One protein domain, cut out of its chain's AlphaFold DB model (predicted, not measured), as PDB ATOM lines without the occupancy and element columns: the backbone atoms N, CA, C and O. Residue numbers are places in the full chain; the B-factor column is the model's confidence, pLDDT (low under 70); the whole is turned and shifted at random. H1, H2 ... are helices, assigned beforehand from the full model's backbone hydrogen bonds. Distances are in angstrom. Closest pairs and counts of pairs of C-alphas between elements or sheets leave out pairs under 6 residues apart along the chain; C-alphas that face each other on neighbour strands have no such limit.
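What this domain is: This is residues 186 to 293 of the 1063 residues of the protein "Xylanolytic transcriptional activator xlnR" of Fusarium oxysporum f. sp. cubense (strain race 4) (UniProt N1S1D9). The long helix H5 and H4 lie side by side as a helical hairpin, and H2 packs crosswise on part of H4, the helix nearest the middle of the domain. Short H1 sits near H2, H4 and H5, while short H3 is set off from the hairpin, beyond the long loop of residues 210 to 232. The printed part has 108 residues with five named helices, H1 to H5 in order, and no named strand; the class is all helix, though under half of the residues, 49, are in named elements. It is compact, with a radius of gyration of the C-alphas of 13.7 A, and spans 41 by 33 by 25 A.

How they stand to each other: H5, residues 271 to 288, touches H4, residues 247 to 258, at a shallow tilt of 23 degrees, opposite ways; their closest C-alphas, of Ala 248 and Leu 286, are 5.2 A apart. H2, residues 200 to 209, touches H4 about perpendicular, at 74 degrees, and H4 touches it with residues 253 to 258 alone; the closest C-alphas, of Leu 206 and Ser 257, are 5.4 A apart. H1, residues 191 to 194, is close to H2 but not clearly touching, with the closest C-alphas, of Ile 191 and Ala 200, 6.7 A apart. H3, residues 233 to 237, is near H2 and apart from H4 and H5. Every O i to N i+4 pair is within hydrogen-bond range in H3, H4 and H5; H2 has 5 of 6, and H1 is too short for such a pair.

Where its parts are: H5 measures 25.6 A from first to last C-alpha, from (-2.058, -26.669, 7.984) to (-19.796, -8.683, 12.134). H4 measures 16.2 A and H2 14.4 A. H1 has four residues, with C-alpha 191 at (-20.010, -24.881, 0.839), and H3 has five.

The domain as a whole: The C-alphas farthest apart, of Ser 217 and Asp 293, are 43.4 A apart. The printed part has no cut. The links H2 to H3 and H4 to H5 are long. Mean pLDDT of the printed part is 78.9; residues 213 to 222, 239, 262 to 270 and 291 to 293 are under 70.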
ATOM      1  N   CYS A 186     -27.950 -29.092   5.220       85.56
ATOM      2  CA  CYS A 186     -27.754 -27.933   6.095       85.56
ATOM      3  C   CYS A 186     -26.425 -27.192   5.855       85.56
ATOM      4  O   CYS A 186     -26.304 -26.047   6.275       85.56
ATOM      5  N   LEU A 187     -25.436 -27.822   5.207       88.81
ATOM      6  CA  LEU A 187     -24.129 -27.234   4.902       88.81
ATOM      7  C   LEU A 187     -24.077 -26.584   3.509       88.81
ATOM      8  O   LEU A 187     -23.171 -25.792   3.260       88.81
ATOM      9  N   GLU A 188     -25.050 -26.838   2.624       87.12
ATOM     10  CA  GLU A 188     -25.123 -26.236   1.279       87.12
ATOM     11  C   GLU A 188     -24.932 -24.703   1.274       87.12
ATOM     12  O   GLU A 188     -24.135 -24.230   0.461       87.12
ATOM     13  N   PRO A 189     -25.523 -23.910   2.203       87.94
ATOM     14  CA  PRO A 189     -25.335 -22.456   2.231       87.94
ATOM     15  C   PRO A 189     -23.904 -21.994   2.541       87.94
ATOM     16  O   PRO A 189     -23.586 -20.829   2.312       87.94
ATOM     17  N   ILE A 190     -23.047 -22.866   3.091       90.69
ATOM     18  CA  ILE A 190     -21.658 -22.527   3.436       90.69
ATOM     19  C   ILE A 190     -20.614 -23.183   2.535       90.69
ATOM     20  O   ILE A 190     -19.487 -22.695   2.513       90.69
ATOM     21  N   ILE A 191     -20.954 -24.219   1.758       89.69
ATOM     22  CA  ILE A 191     -20.010 -24.881   0.839       89.69
ATOM     23  C   ILE A 191     -19.291 -23.876  -0.090       89.69
ATOM     24  O   ILE A 191     -18.060 -23.917  -0.129       89.69
ATOM     25  N   PRO A 192     -19.969 -22.904  -0.742       89.50
ATOM     26  CA  PRO A 192     -19.291 -21.893  -1.565       89.50
ATOM     27  C   PRO A 192     -18.367 -20.942  -0.785       89.50
ATOM     28  O   PRO A 192     -17.493 -20.322  -1.384       89.50
ATOM     29  N   LEU A 193     -18.558 -20.803   0.533       87.38
ATOM     30  CA  LEU A 193     -17.747 -19.939   1.399       87.38
ATOM     31  C   LEU A 193     -16.483 -20.647   1.905       87.38
ATOM     32  O   LEU A 193     -15.463 -19.996   2.113       87.38
ATOM     33  N   VAL A 194     -16.548 -21.968   2.112       88.69
ATOM     34  CA  VAL A 194     -15.447 -22.762   2.687       88.69
ATOM     35  C   VAL A 194     -14.610 -23.512   1.650       88.69
ATOM     36  O   VAL A 194     -13.518 -23.947   1.994       88.69
ATOM     37  N   HIS A 195     -15.048 -23.609   0.388       83.56
ATOM     38  CA  HIS A 195     -14.332 -24.309  -0.697       83.56
ATOM     39  C   HIS A 195     -12.888 -23.805  -0.927       83.56
ATOM     40  O   HIS A 195     -12.046 -24.545  -1.430       83.56
ATOM     41  N   GLY A 196     -12.578 -22.553  -0.571       80.06
ATOM     42  CA  GLY A 196     -11.212 -22.004  -0.614       80.06
ATOM     43  C   GLY A 196     -10.351 -22.306   0.623       80.06
ATOM     44  O   GLY A 196      -9.215 -21.852   0.682       80.06
ATOM     45  N   ILE A 197     -10.895 -23.017   1.615       84.00
ATOM     46  CA  ILE A 197     -10.273 -23.301   2.920       84.00
ATOM     47  C   ILE A 197     -10.192 -24.817   3.159       84.00
ATOM     48  O   ILE A 197      -9.161 -25.320   3.593       84.00
ATOM     49  N   ILE A 198     -11.285 -25.543   2.893       86.56
ATOM     50  CA  ILE A 198     -11.440 -26.986   3.115       86.56
ATOM     51  C   ILE A 198     -12.404 -27.598   2.087       86.56
ATOM     52  O   ILE A 198     -13.360 -26.955   1.654       86.56
ATOM     53  N   ASP A 199     -12.180 -28.862   1.715       86.25
ATOM     54  CA  ASP A 199     -13.054 -29.562   0.769       86.25
ATOM     55  C   ASP A 199     -14.410 -29.976   1.389       86.25
ATOM     56  O   ASP A 199     -14.597 -30.025   2.610       86.25
ATOM     57  N   ALA A 200     -15.378 -30.316   0.532       85.00
ATOM     58  CA  ALA A 200     -16.728 -30.696   0.955       85.00
ATOM     59  C   ALA A 200     -16.795 -31.992   1.795       85.00
ATOM     60  O   ALA A 200     -17.797 -32.219   2.478       85.00
ATOM     61  N   LYS A 201     -15.755 -32.841   1.772       83.38
ATOM     62  CA  LYS A 201     -15.647 -34.063   2.583       83.38
ATOM     63  C   LYS A 201     -15.163 -33.719   3.992       83.38
ATOM     64  O   LYS A 201     -15.818 -34.123   4.951       83.38
ATOM     65  N   LEU A 202     -14.108 -32.918   4.131       83.81
ATOM     66  CA  LEU A 202     -13.623 -32.423   5.420       83.81
ATOM     67  C   LEU A 202     -14.673 -31.548   6.120       83.81
ATOM     68  O   LEU A 202     -14.840 -31.649   7.331       83.81
ATOM     69  N   VAL A 203     -15.453 -30.765   5.369       88.94
ATOM     70  CA  VAL A 203     -16.637 -30.058   5.896       88.94
ATOM     71  C   VAL A 203     -17.623 -31.023   6.568       88.94
ATOM     72  O   VAL A 203     -18.113 -30.733   7.659       88.94
ATOM     73  N   CYS A 204     -17.880 -32.195   5.979       87.31
ATOM     74  CA  CYS A 204     -18.735 -33.214   6.596       87.31
ATOM     75  C   CYS A 204     -18.063 -33.871   7.811       87.31
ATOM     76  O   CYS A 204     -18.708 -34.020   8.845       87.31
ATOM     77  N   GLU A 205     -16.775 -34.223   7.720       84.56
ATOM     78  CA  GLU A 205     -16.011 -34.831   8.822       84.56
ATOM     79  C   GLU A 205     -15.958 -33.920  10.061       84.56
ATOM     80  O   GLU A 205     -16.200 -34.376  11.177       84.56
ATOM     81  N   LEU A 206     -15.711 -32.620   9.874       87.19
ATOM     82  CA  LEU A 206     -15.726 -31.618  10.943       87.19
ATOM     83  C   LEU A 206     -17.125 -31.423  11.540       87.19
ATOM     84  O   LEU A 206     -17.260 -31.255  12.754       87.19
ATOM     85  N   PHE A 207     -18.175 -31.454  10.717       88.56
ATOM     86  CA  PHE A 207     -19.548 -31.325  11.206       88.56
ATOM     87  C   PHE A 207     -20.001 -32.566  11.987       88.56
ATOM     88  O   PHE A 207     -20.669 -32.443  13.011       88.56
ATOM     89  N   GLU A 208     -19.578 -33.763  11.570       85.06
ATOM     90  CA  GLU A 208     -19.780 -35.005  12.322       85.06
ATOM     91  C   GLU A 208     -19.009 -35.001  13.648       85.06
ATOM     92  O   GLU A 208     -19.583 -35.378  14.673       85.06
ATOM     93  N   LEU A 209     -17.759 -34.514  13.650       82.31
ATOM     94  CA  LEU A 209     -16.903 -34.394  14.838       82.31
ATOM     95  C   LEU A 209     -17.503 -33.483  15.922       82.31
ATOM     96  O   LEU A 209     -17.318 -33.744  17.110       82.31
ATOM     97  N   TYR A 210     -18.284 -32.465  15.534       86.12
ATOM     98  CA  TYR A 210     -18.997 -31.595  16.481       86.12
ATOM     99  C   TYR A 210     -20.010 -32.373  17.343       86.12
ATOM    100  O   TYR A 210     -20.335 -31.960  18.454       86.12
ATOM    101  N   PHE A 211     -20.504 -33.508  16.836       85.25
ATOM    102  CA  PHE A 211     -21.471 -34.392  17.490       85.25
ATOM    103  C   PHE A 211     -20.874 -35.773  17.804       85.25
ATOM    104  O   PHE A 211     -21.553 -36.798  17.654       85.25
ATOM    105  N   VAL A 212     -19.595 -35.815  18.178       78.69
ATOM    106  CA  VAL A 212     -18.958 -36.991  18.779       78.69
ATOM    107  C   VAL A 212     -18.980 -36.834  20.295       78.69
ATOM    108  O   VAL A 212     -18.519 -35.823  20.821       78.69
ATOM    109  N   GLU A 213     -19.513 -37.838  20.990       69.69
ATOM    110  CA  GLU A 213     -19.615 -37.844  22.450       69.69
ATOM    111  C   GLU A 213     -18.304 -38.323  23.113       69.69
ATOM    112  O   GLU A 213     -17.557 -39.111  22.516       69.69
ATOM    113  N   PRO A 214     -17.995 -37.874  24.347       62.19
ATOM    114  CA  PRO A 214     -16.791 -38.299  25.058       62.19
ATOM    115  C   PRO A 214     -16.749 -39.817  25.283       62.19
ATOM    116  O   PRO A 214     -17.661 -40.390  25.874       62.19
ATOM    117  N   GLY A 215     -15.655 -40.458  24.859       56.22
ATOM    118  CA  GLY A 215     -15.400 -41.892  25.068       56.22
ATOM    119  C   GLY A 215     -15.604 -42.803  23.850       56.22
ATOM    120  O   GLY A 215     -15.340 -43.995  23.963       56.22
ATOM    121  N   GLY A 216     -16.023 -42.279  22.689       54.53
ATOM    122  CA  GLY A 216     -16.303 -43.102  21.499       54.53
ATOM    123  C   GLY A 216     -15.082 -43.741  20.806       54.53
ATOM    124  O   GLY A 216     -15.178 -44.868  20.330       54.53
ATOM    125  N   SER A 217     -13.944 -43.041  20.714       58.34
ATOM    126  CA  SER A 217     -12.640 -43.577  20.264       58.34
ATOM    127  C   SER A 217     -11.534 -42.562  20.560       58.34
ATOM    128  O   SER A 217     -11.771 -41.353  20.522       58.34
ATOM    129  N   LEU A 218     -10.300 -43.023  20.783       54.00
ATOM    130  CA  LEU A 218      -9.151 -42.132  20.971       54.00
ATOM    131  C   LEU A 218      -8.830 -41.316  19.705       54.00
ATOM    132  O   LEU A 218      -8.383 -40.175  19.815       54.00
ATOM    133  N   PHE A 219      -9.105 -41.831  18.502       52.97
ATOM    134  CA  PHE A 219      -8.882 -41.105  17.238       52.97
ATOM    135  C   PHE A 219     -10.070 -40.249  16.779       52.97
ATOM    136  O   PHE A 219      -9.912 -39.415  15.890       52.97
ATOM    137  N   LYS A 220     -11.240 -40.394  17.408       57.41
ATOM    138  CA  LYS A 220     -12.415 -39.530  17.209       57.41
ATOM    139  C   LYS A 220     -12.794 -38.934  18.569       57.41
ATOM    140  O   LYS A 220     -13.746 -39.370  19.205       57.41
ATOM    141  N   CYS A 221     -12.001 -37.969  19.039       58.25
ATOM    142  CA  CYS A 221     -12.259 -37.266  20.297       58.25
ATOM    143  C   CYS A 221     -13.355 -36.202  20.127       58.25
ATOM    144  O   CYS A 221     -13.305 -35.401  19.195       58.25
ATOM    145  N   SER A 222     -14.290 -36.141  21.075       67.50
ATOM    146  CA  SER A 222     -15.202 -35.005  21.252       67.50
ATOM    147  C   SER A 222     -14.412 -33.699  21.409       67.50
ATOM    148  O   SER A 222     -13.480 -33.657  22.218       67.50
ATOM    149  N   SER A 223     -14.785 -32.627  20.701       72.94
ATOM    150  CA  SER A 223     -14.130 -31.325  20.893       72.94
ATOM    151  C   SER A 223     -14.354 -30.824  22.334       72.94
ATOM    152  O   SER A 223     -15.506 -30.700  22.751       72.94
ATOM    153  N   PRO A 224     -13.297 -30.512  23.112       74.12
ATOM    154  CA  PRO A 224     -13.404 -30.104  24.517       74.12
ATOM    155  C   PRO A 224     -14.081 -28.736  24.681       74.12
ATOM    156  O   PRO A 224     -14.539 -28.392  25.767       74.12
ATOM    157  N   TYR A 225     -14.178 -27.970  23.593       81.69
ATOM    158  CA  TYR A 225     -14.928 -26.721  23.518       81.69
ATOM    159  C   TYR A 225     -16.453 -26.952  23.420       81.69
ATOM    160  O   TYR A 225     -17.232 -26.028  23.652       81.69
ATOM    161  N   VAL A 226     -16.907 -28.177  23.114       82.19
ATOM    162  CA  VAL A 226     -18.328 -28.562  23.038       82.19
ATOM    163  C   VAL A 226     -18.760 -29.195  24.362       82.19
ATOM    164  O   VAL A 226     -18.895 -30.407  24.493       82.19
ATOM    165  N   LEU A 227     -18.997 -28.348  25.368       79.00
ATOM    166  CA  LEU A 227     -19.347 -28.777  26.732       79.00
ATOM    167  C   LEU A 227     -20.658 -29.588  26.820       79.00
ATOM    168  O   LEU A 227     -20.816 -30.402  27.727       79.00
ATOM    169  N   ALA A 228     -21.607 -29.339  25.908       80.06
ATOM    170  CA  ALA A 228     -22.842 -30.107  25.748       80.06
ATOM    171  C   ALA A 228     -23.474 -29.857  24.366       80.06
ATOM    172  O   ALA A 228     -23.484 -28.726  23.869       80.06
ATOM    173  N   HIS A 229     -24.082 -30.881  23.761       82.50
ATOM    174  CA  HIS A 229     -24.814 -30.737  22.499       82.50
ATOM    175  C   HIS A 229     -26.214 -30.132  22.731       82.50
ATOM    176  O   HIS A 229     -27.197 -30.841  22.927       82.50
ATOM    177  N   VAL A 230     -26.327 -28.800  22.668       82.06
ATOM    178  CA  VAL A 230     -27.616 -28.071  22.786       82.06
ATOM    179  C   VAL A 230     -28.546 -28.317  21.577       82.06
ATOM    180  O   VAL A 230     -29.748 -28.062  21.632       82.06
ATOM    181  N   MET A 231     -28.010 -28.839  20.470       82.62
ATOM    182  CA  MET A 231     -28.765 -29.195  19.265       82.62
ATOM    183  C   MET A 231     -28.749 -30.710  19.054       82.62
ATOM    184  O   MET A 231     -27.692 -31.330  19.115       82.62
ATOM    185  N   ARG A 232     -29.911 -31.307  18.751       81.62
ATOM    186  CA  ARG A 232     -30.000 -32.733  18.403       81.62
ATOM    187  C   ARG A 232     -29.339 -32.978  17.047       81.62
ATOM    188  O   ARG A 232     -29.796 -32.412  16.053       81.62
ATOM    189  N   LYS A 233     -28.342 -33.869  17.008       82.88
ATOM    190  CA  LYS A 233     -27.629 -34.324  15.798       82.88
ATOM    191  C   LYS A 233     -28.595 -34.656  14.650       82.88
ATOM    192  O   LYS A 233     -28.496 -34.093  13.564       82.88
ATOM    193  N   GLU A 234     -29.611 -35.466  14.937       80.12
ATOM    194  CA  GLU A 234     -30.671 -35.879  14.002       80.12
ATOM    195  C   GLU A 234     -31.397 -34.710  13.318       80.12
ATOM    196  O   GLU A 234     -31.719 -34.790  12.138       80.12
ATOM    197  N   SER A 235     -31.635 -33.598  14.027       82.25
ATOM    198  CA  SER A 235     -32.346 -32.443  13.455       82.25
ATOM    199  C   SER A 235     -31.524 -31.668  12.422       82.25
ATOM    200  O   SER A 235     -32.084 -30.855  11.696       82.25
ATOM    201  N   LEU A 236     -30.214 -31.918  12.347       80.25
ATOM    202  CA  LEU A 236     -29.288 -31.274  11.413       80.25
ATOM    203  C   LEU A 236     -28.808 -32.234  10.319       80.25
ATOM    204  O   LEU A 236     -28.628 -31.807   9.186       80.25
ATOM    205  N   LEU A 237     -28.641 -33.525  10.632       74.56
ATOM    206  CA  LEU A 237     -28.141 -34.526   9.679       74.56
ATOM    207  C   LEU A 237     -29.228 -35.156   8.781       74.56
ATOM    208  O   LEU A 237     -28.894 -35.958   7.911       74.56
ATOM    209  N   ARG A 238     -30.515 -34.818   8.960       75.12
ATOM    210  CA  ARG A 238     -31.598 -35.299   8.081       75.12
ATOM    211  C   ARG A 238     -31.429 -34.817   6.637       75.12
ATOM    212  O   ARG A 238     -31.192 -33.639   6.379       75.12
ATOM    213  N   ALA A 239     -31.629 -35.734   5.691       69.69
ATOM    214  CA  ALA A 239     -31.655 -35.435   4.258       69.69
ATOM    215  C   ALA A 239     -32.957 -34.730   3.813       69.69
ATOM    216  O   ALA A 239     -33.033 -34.195   2.703       69.69
ATOM    217  N   ASP A 240     -33.976 -34.726   4.672       72.56
ATOM    218  CA  ASP A 240     -35.303 -34.167   4.457       72.56
ATOM    219  C   ASP A 240     -35.635 -33.115   5.534       72.56
ATOM    220  O   ASP A 240     -35.616 -33.394   6.729       72.56
ATOM    221  N   ASN A 241     -35.929 -31.885   5.101       74.69
ATOM    222  CA  ASN A 241     -36.229 -30.742   5.976       74.69
ATOM    223  C   ASN A 241     -35.261 -30.586   7.184       74.69
ATOM    224  O   ASN A 241     -35.704 -30.621   8.339       74.69
ATOM    225  N   PRO A 242     -33.937 -30.446   6.954       82.62
ATOM    226  CA  PRO A 242     -32.990 -30.189   8.034       82.62
ATOM    227  C   PRO A 242     -33.296 -28.854   8.722       82.62
ATOM    228  O   PRO A 242     -33.755 -27.897   8.095       82.62
ATOM    229  N   ARG A 243     -32.980 -28.760  10.015       82.81
ATOM    230  CA  ARG A 243     -33.112 -27.524  10.790       82.81
ATOM    231  C   ARG A 243     -32.349 -26.383  10.116       82.81
ATOM    232  O   ARG A 243     -31.146 -26.485   9.876       82.81
ATOM    233  N   THR A 244     -33.038 -25.265   9.904       81.88
ATOM    234  CA  THR A 244     -32.433 -24.029   9.406       81.88
ATOM    235  C   THR A 244     -31.395 -23.498  10.398       81.88
ATOM    236  O   THR A 244     -31.674 -23.274  11.580       81.88
ATOM    237  N   CYS A 245     -30.176 -23.296   9.902       86.88
ATOM    238  CA  CYS A 245     -29.043 -22.770  10.652       86.88
ATOM    239  C   CYS A 245     -28.365 -21.663   9.848       86.88
ATOM    240  O   CYS A 245     -28.214 -21.760   8.633       86.88
ATOM    241  N   THR A 246     -27.940 -20.605  10.531       89.69
ATOM    242  CA  THR A 246     -27.252 -19.483   9.886       89.69
ATOM    243  C   THR A 246     -25.805 -19.839   9.538       89.69
ATOM    244  O   THR A 246     -25.159 -20.485  10.371       89.69
ATOM    245  N   PRO A 247     -25.248 -19.338   8.416       90.44
ATOM    246  CA  PRO A 247     -23.854 -19.555   8.022       90.44
ATOM    247  C   PRO A 247     -22.836 -19.359   9.150       90.44
ATOM    248  O   PRO A 247     -21.983 -20.218   9.350       90.44
ATOM    249  N   ALA A 248     -22.980 -18.291   9.944       89.44
ATOM    250  CA  ALA A 248     -22.113 -18.010  11.091       89.44
ATOM    251  C   ALA A 248     -22.030 -19.194  12.075       89.44
ATOM    252  O   ALA A 248     -20.935 -19.628  12.404       89.44
ATOM    253  N   LEU A 249     -23.173 -19.763  12.480       90.31
ATOM    254  CA  LEU A 249     -23.236 -20.892  13.418       90.31
ATOM    255  C   LEU A 249     -22.579 -22.151  12.840       90.31
ATOM    256  O   LEU A 249     -21.842 -22.833  13.544       90.31
ATOM    257  N   LEU A 250     -22.823 -22.448  11.563       91.75
ATOM    258  CA  LEU A 250     -22.246 -23.620  10.903       91.75
ATOM    259  C   LEU A 250     -20.721 -23.488  10.783       91.75
ATOM    260  O   LEU A 250     -20.003 -24.425  11.123       91.75
ATOM    261  N   VAL A 251     -20.214 -22.311  10.397       92.31
ATOM    262  CA  VAL A 251     -18.767 -22.038  10.367       92.31
ATOM    263  C   VAL A 251     -18.168 -22.055  11.781       92.31
ATOM    264  O   VAL A 251     -17.089 -22.613  11.953       92.31
ATOM    265  N   THR A 252     -18.867 -21.560  12.813       91.81
ATOM    266  CA  THR A 252     -18.439 -21.721  14.217       91.81
ATOM    267  C   THR A 252     -18.329 -23.194  14.614       91.81
ATOM    268  O   THR A 252     -17.348 -23.568  15.245       91.81
ATOM    269  N   MET A 253     -19.285 -24.049  14.230       91.06
ATOM    270  CA  MET A 253     -19.222 -25.490  14.512       91.06
ATOM    271  C   MET A 253     -18.034 -26.153  13.802       91.06
ATOM    272  O   MET A 253     -17.296 -26.906  14.435       91.06
ATOM    273  N   LEU A 254     -17.798 -25.831  12.523       91.50
ATOM    274  CA  LEU A 254     -16.626 -26.313  11.781       91.50
ATOM    275  C   LEU A 254     -15.313 -25.843  12.419       91.50
ATOM    276  O   LEU A 254     -14.397 -26.646  12.564       91.50
ATOM    277  N   TRP A 255     -15.230 -24.579  12.842       91.56
ATOM    278  CA  TRP A 255     -14.066 -24.012  13.528       91.56
ATOM    279  C   TRP A 255     -13.795 -24.705  14.871       91.56
ATOM    280  O   TRP A 255     -12.685 -25.172  15.116       91.56
ATOM    281  N   VAL A 256     -14.825 -24.848  15.712       88.56
ATOM    282  CA  VAL A 256     -14.768 -25.530  17.018       88.56
ATOM    283  C   VAL A 256     -14.354 -27.000  16.890       88.56
ATOM    284  O   VAL A 256     -13.626 -27.513  17.745       88.56
ATOM    285  N   SER A 257     -14.768 -27.676  15.817       88.12
ATOM    286  CA  SER A 257     -14.268 -29.008  15.473       88.12
ATOM    287  C   SER A 257     -12.827 -28.976  14.967       88.12
ATOM    288  O   SER A 257     -12.021 -29.799  15.397       88.12
ATOM    289  N   ALA A 258     -12.475 -28.035  14.084       87.06
ATOM    290  CA  ALA A 258     -11.152 -27.952  13.465       87.06
ATOM    291  C   ALA A 258     -10.039 -27.791  14.506       87.06
ATOM    292  O   ALA A 258      -9.011 -28.453  14.384       87.06
ATOM    293  N   GLN A 259     -10.281 -27.036  15.585       81.06
ATOM    294  CA  GLN A 259      -9.341 -26.878  16.705       81.06
ATOM    295  C   GLN A 259      -8.855 -28.224  17.285       81.06
ATOM    296  O   GLN A 259      -7.695 -28.356  17.678       81.06
ATOM    297  N   THR A 260      -9.688 -29.271  17.290       74.81
ATOM    298  CA  THR A 260      -9.336 -30.605  17.826       74.81
ATOM    299  C   THR A 260      -9.471 -31.750  16.828       74.81
ATOM    300  O   THR A 260      -9.368 -32.910  17.211       74.81
ATOM    301  N   ALA A 261      -9.642 -31.445  15.547       75.56
ATOM    302  CA  ALA A 261      -9.684 -32.445  14.494       75.56
ATOM    303  C   ALA A 261      -8.301 -33.052  14.199       75.56
ATOM    304  O   ALA A 261      -7.263 -32.404  14.369       75.56
ATOM    305  N   GLU A 262      -8.332 -34.292  13.707       63.81
ATOM    306  CA  GLU A 262      -7.187 -35.100  13.260       63.81
ATOM    307  C   GLU A 262      -7.518 -35.811  11.925       63.81
ATOM    308  O   GLU A 262      -7.253 -36.996  11.737       63.81
ATOM    309  N   SER A 263      -8.160 -35.095  10.992       66.38
ATOM    310  CA  SER A 263      -8.347 -35.584   9.615       66.38
ATOM    311  C   SER A 263      -7.006 -35.645   8.864       66.38
ATOM    312  O   SER A 263      -6.017 -35.045   9.289       66.38
ATOM    313  N   SER A 264      -6.967 -36.333   7.718       56.12
ATOM    314  CA  SER A 264      -5.756 -36.494   6.896       56.12
ATOM    315  C   SER A 264      -5.143 -35.160   6.440       56.12
ATOM    316  O   SER A 264      -3.930 -35.065   6.287       56.12
ATOM    317  N   LEU A 265      -5.965 -34.116   6.295       58.78
ATOM    318  CA  LEU A 265      -5.544 -32.746   5.963       58.78
ATOM    319  C   LEU A 265      -4.938 -31.967   7.155       58.78
ATOM    320  O   LEU A 265      -4.488 -30.842   6.994       58.78
ATOM    321  N   PHE A 266      -4.897 -32.558   8.356       66.19
ATOM    322  CA  PHE A 266      -4.225 -32.007   9.547       66.19
ATOM    323  C   PHE A 266      -3.029 -32.869   9.993       66.19
ATOM    324  O   PHE A 266      -2.598 -32.829  11.153       66.19
ATOM    325  N   LEU A 267      -2.504 -33.690   9.080       54.66
ATOM    326  CA  LEU A 267      -1.298 -34.482   9.314       54.66
ATOM    327  C   LEU A 267      -0.014 -33.716   8.981       54.66
ATOM    328  O   LEU A 267       1.000 -33.966   9.625       54.66
ATOM    329  N   LEU A 268      -0.078 -32.763   8.047       57.69
ATOM    330  CA  LEU A 268       1.022 -31.850   7.734       57.69
ATOM    331  C   LEU A 268       1.140 -30.739   8.802       57.69
ATOM    332  O   LEU A 268       0.105 -30.213   9.239       57.69
ATOM    333  N   PRO A 269       2.365 -30.347   9.209       50.62
ATOM    334  CA  PRO A 269       2.593 -29.226  10.118       50.62
ATOM    335  C   PRO A 269       1.970 -27.918   9.612       50.62
ATOM    336  O   PRO A 269       1.819 -27.699   8.409       50.62
ATOM    337  N   GLY A 270       1.562 -27.042  10.533       59.72
ATOM    338  CA  GLY A 270       0.980 -25.728  10.229       59.72
ATOM    339  C   GLY A 270      -0.426 -25.726   9.598       59.72
ATOM    340  O   GLY A 270      -1.228 -24.859   9.944       59.72
ATOM    341  N   GLN A 271      -0.790 -26.692   8.742       71.50
ATOM    342  CA  GLN A 271      -2.058 -26.669   7.984       71.50
ATOM    343  C   GLN A 271      -3.300 -26.574   8.879       71.50
ATOM    344  O   GLN A 271      -4.240 -25.839   8.574       71.50
ATOM    345  N   LYS A 272      -3.281 -27.241  10.039       78.25
ATOM    346  CA  LYS A 272      -4.346 -27.133  11.042       78.25
ATOM    347  C   LYS A 272      -4.512 -25.706  11.576       78.25
ATOM    348  O   LYS A 272      -5.643 -25.251  11.724       78.25
ATOM    349  N   ALA A 273      -3.412 -24.997  11.840       73.31
ATOM    350  CA  ALA A 273      -3.446 -23.614  12.312       73.31
ATOM    351  C   ALA A 273      -3.972 -22.667  11.223       73.31
ATOM    352  O   ALA A 273      -4.836 -21.844  11.513       73.31
ATOM    353  N   ILE A 274      -3.537 -22.851   9.969       77.06
ATOM    354  CA  ILE A 274      -4.021 -22.087   8.805       77.06
ATOM    355  C   ILE A 274      -5.540 -22.257   8.646       77.06
ATOM    356  O   ILE A 274      -6.273 -21.271   8.636       77.06
ATOM    357  N   VAL A 275      -6.038 -23.497   8.604       84.62
ATOM    358  CA  VAL A 275      -7.481 -23.771   8.470       84.62
ATOM    359  C   VAL A 275      -8.276 -23.238   9.666       84.62
ATOM    360  O   VAL A 275      -9.353 -22.673   9.476       84.62
ATOM    361  N   CYS A 276      -7.760 -23.357  10.893       85.19
ATOM    362  CA  CYS A 276      -8.417 -22.778  12.066       85.19
ATOM    363  C   CYS A 276      -8.452 -21.242  12.019       85.19
ATOM    364  O   CYS A 276      -9.441 -20.658  12.456       85.19
ATOM    365  N   GLU A 277      -7.424 -20.583  11.485       81.19
ATOM    366  CA  GLU A 277      -7.372 -19.125  11.361       81.19
ATOM    367  C   GLU A 277      -8.277 -18.603  10.235       81.19
ATOM    368  O   GLU A 277      -9.022 -17.648  10.452       81.19
ATOM    369  N   GLU A 278      -8.320 -19.253   9.069       85.75
ATOM    370  CA  GLU A 278      -9.235 -18.858   7.987       85.75
ATOM    371  C   GLU A 278     -10.706 -19.119   8.343       85.75
ATOM    372  O   GLU A 278     -11.561 -18.256   8.122       85.75
ATOM    373  N   LEU A 279     -11.019 -20.246   8.998       89.88
ATOM    374  CA  LEU A 279     -12.358 -20.475   9.554       89.88
ATOM    375  C   LEU A 279     -12.705 -19.440  10.641       89.88
ATOM    376  O   LEU A 279     -13.854 -18.997  10.704       89.88
ATOM    377  N   ARG A 280     -11.733 -18.989  11.453       88.69
ATOM    378  CA  ARG A 280     -11.934 -17.902  12.429       88.69
ATOM    379  C   ARG A 280     -12.223 -16.571  11.735       88.69
ATOM    380  O   ARG A 280     -13.178 -15.898  12.117       88.69
ATOM    381  N   LYS A 281     -11.445 -16.186  10.718       83.56
ATOM    382  CA  LYS A 281     -11.661 -14.960   9.924       83.56
ATOM    383  C   LYS A 281     -13.051 -14.957   9.284       83.56
ATOM    384  O   LYS A 281     -13.793 -13.987   9.449       83.56
ATOM    385  N   LEU A 282     -13.435 -16.061   8.637       89.00
ATOM    386  CA  LEU A 282     -14.756 -16.235   8.027       89.00
ATOM    387  C   LEU A 282     -15.883 -16.147   9.070       89.00
ATOM    388  O   LEU A 282     -16.845 -15.406   8.872       89.00
ATOM    389  N   MET A 283     -15.748 -16.843  10.205       90.50
ATOM    390  CA  MET A 283     -16.697 -16.776  11.322       90.50
ATOM    391  C   MET A 283     -16.881 -15.338  11.827       90.50
ATOM    392  O   MET A 283     -18.012 -14.867  11.943       90.50
ATOM    393  N   MET A 284     -15.783 -14.630  12.107       82.69
ATOM    394  CA  MET A 284     -15.817 -13.265  12.642       82.69
ATOM    395  C   MET A 284     -16.460 -12.287  11.646       82.69
ATOM    396  O   MET A 284     -17.292 -11.477  12.050       82.69
ATOM    397  N   GLY A 285     -16.173 -12.415  10.345       83.00
ATOM    398  CA  GLY A 285     -16.829 -11.626   9.297       83.00
ATOM    399  C   GLY A 285     -18.336 -11.889   9.178       83.00
ATOM    400  O   GLY A 285     -19.122 -10.949   9.044       83.00
ATOM    401  N   LEU A 286     -18.765 -13.152   9.287       86.94
ATOM    402  CA  LEU A 286     -20.186 -13.531   9.277       86.94
ATOM    403  C   LEU A 286     -20.942 -13.057  10.532       86.94
ATOM    404  O   LEU A 286     -22.141 -12.789  10.452       86.94
ATOM    405  N   ILE A 287     -20.263 -12.923  11.677       83.44
ATOM    406  CA  ILE A 287     -20.826 -12.330  12.901       83.44
ATOM    407  C   ILE A 287     -20.923 -10.803  12.757       83.44
ATOM    408  O   ILE A 287     -22.000 -10.238  12.953       83.44
ATOM    409  N   GLN A 288     -19.839 -10.136  12.344       80.25
ATOM    410  CA  GLN A 288     -19.796  -8.683  12.134       80.25
ATOM    411  C   GLN A 288     -20.850  -8.207  11.123       80.25
ATOM    412  O   GLN A 288     -21.463  -7.158  11.313       80.25
ATOM    413  N   GLY A 289     -21.091  -8.979  10.057       76.19
ATOM    414  CA  GLY A 289     -22.122  -8.677   9.060       76.19
ATOM    415  C   GLY A 289     -23.561  -8.747   9.588       76.19
ATOM    416  O   GLY A 289     -24.461  -8.235   8.926       76.19
ATOM    417  N   ARG A 290     -23.785  -9.357  10.762       75.81
ATOM    418  CA  ARG A 290     -25.115  -9.581  11.349       75.81
ATOM    419  C   ARG A 290     -25.469  -8.601  12.471       75.81
ATOM    420  O   ARG A 290     -26.642  -8.274  12.617       75.81
ATOM    421  N   ASP A 291     -24.482  -8.125  13.230       68.00
ATOM    422  CA  ASP A 291     -24.663  -7.099  14.266       68.00
ATOM    423  C   ASP A 291     -23.477  -6.119  14.285       68.00
ATOM    424  O   ASP A 291     -22.572  -6.187  15.120       68.00
ATOM    425  N   ARG A 292     -23.477  -5.198  13.315       64.00
ATOM    426  CA  ARG A 292     -22.456  -4.147  13.179       64.00
ATOM    427  C   ARG A 292     -22.397  -3.220  14.395       64.00
ATOM    428  O   ARG A 292     -21.313  -2.775  14.775       64.00
ATOM    429  N   ASP A 293     -23.546  -2.928  14.996       62.47
ATOM    430  CA  ASP A 293     -23.670  -1.867  15.992       62.47
ATOM    431  C   ASP A 293     -23.244  -2.334  17.383       62.47
ATOM    432  O   ASP A 293     -22.664  -1.550  18.135       62.47
TER     433      ASP A 293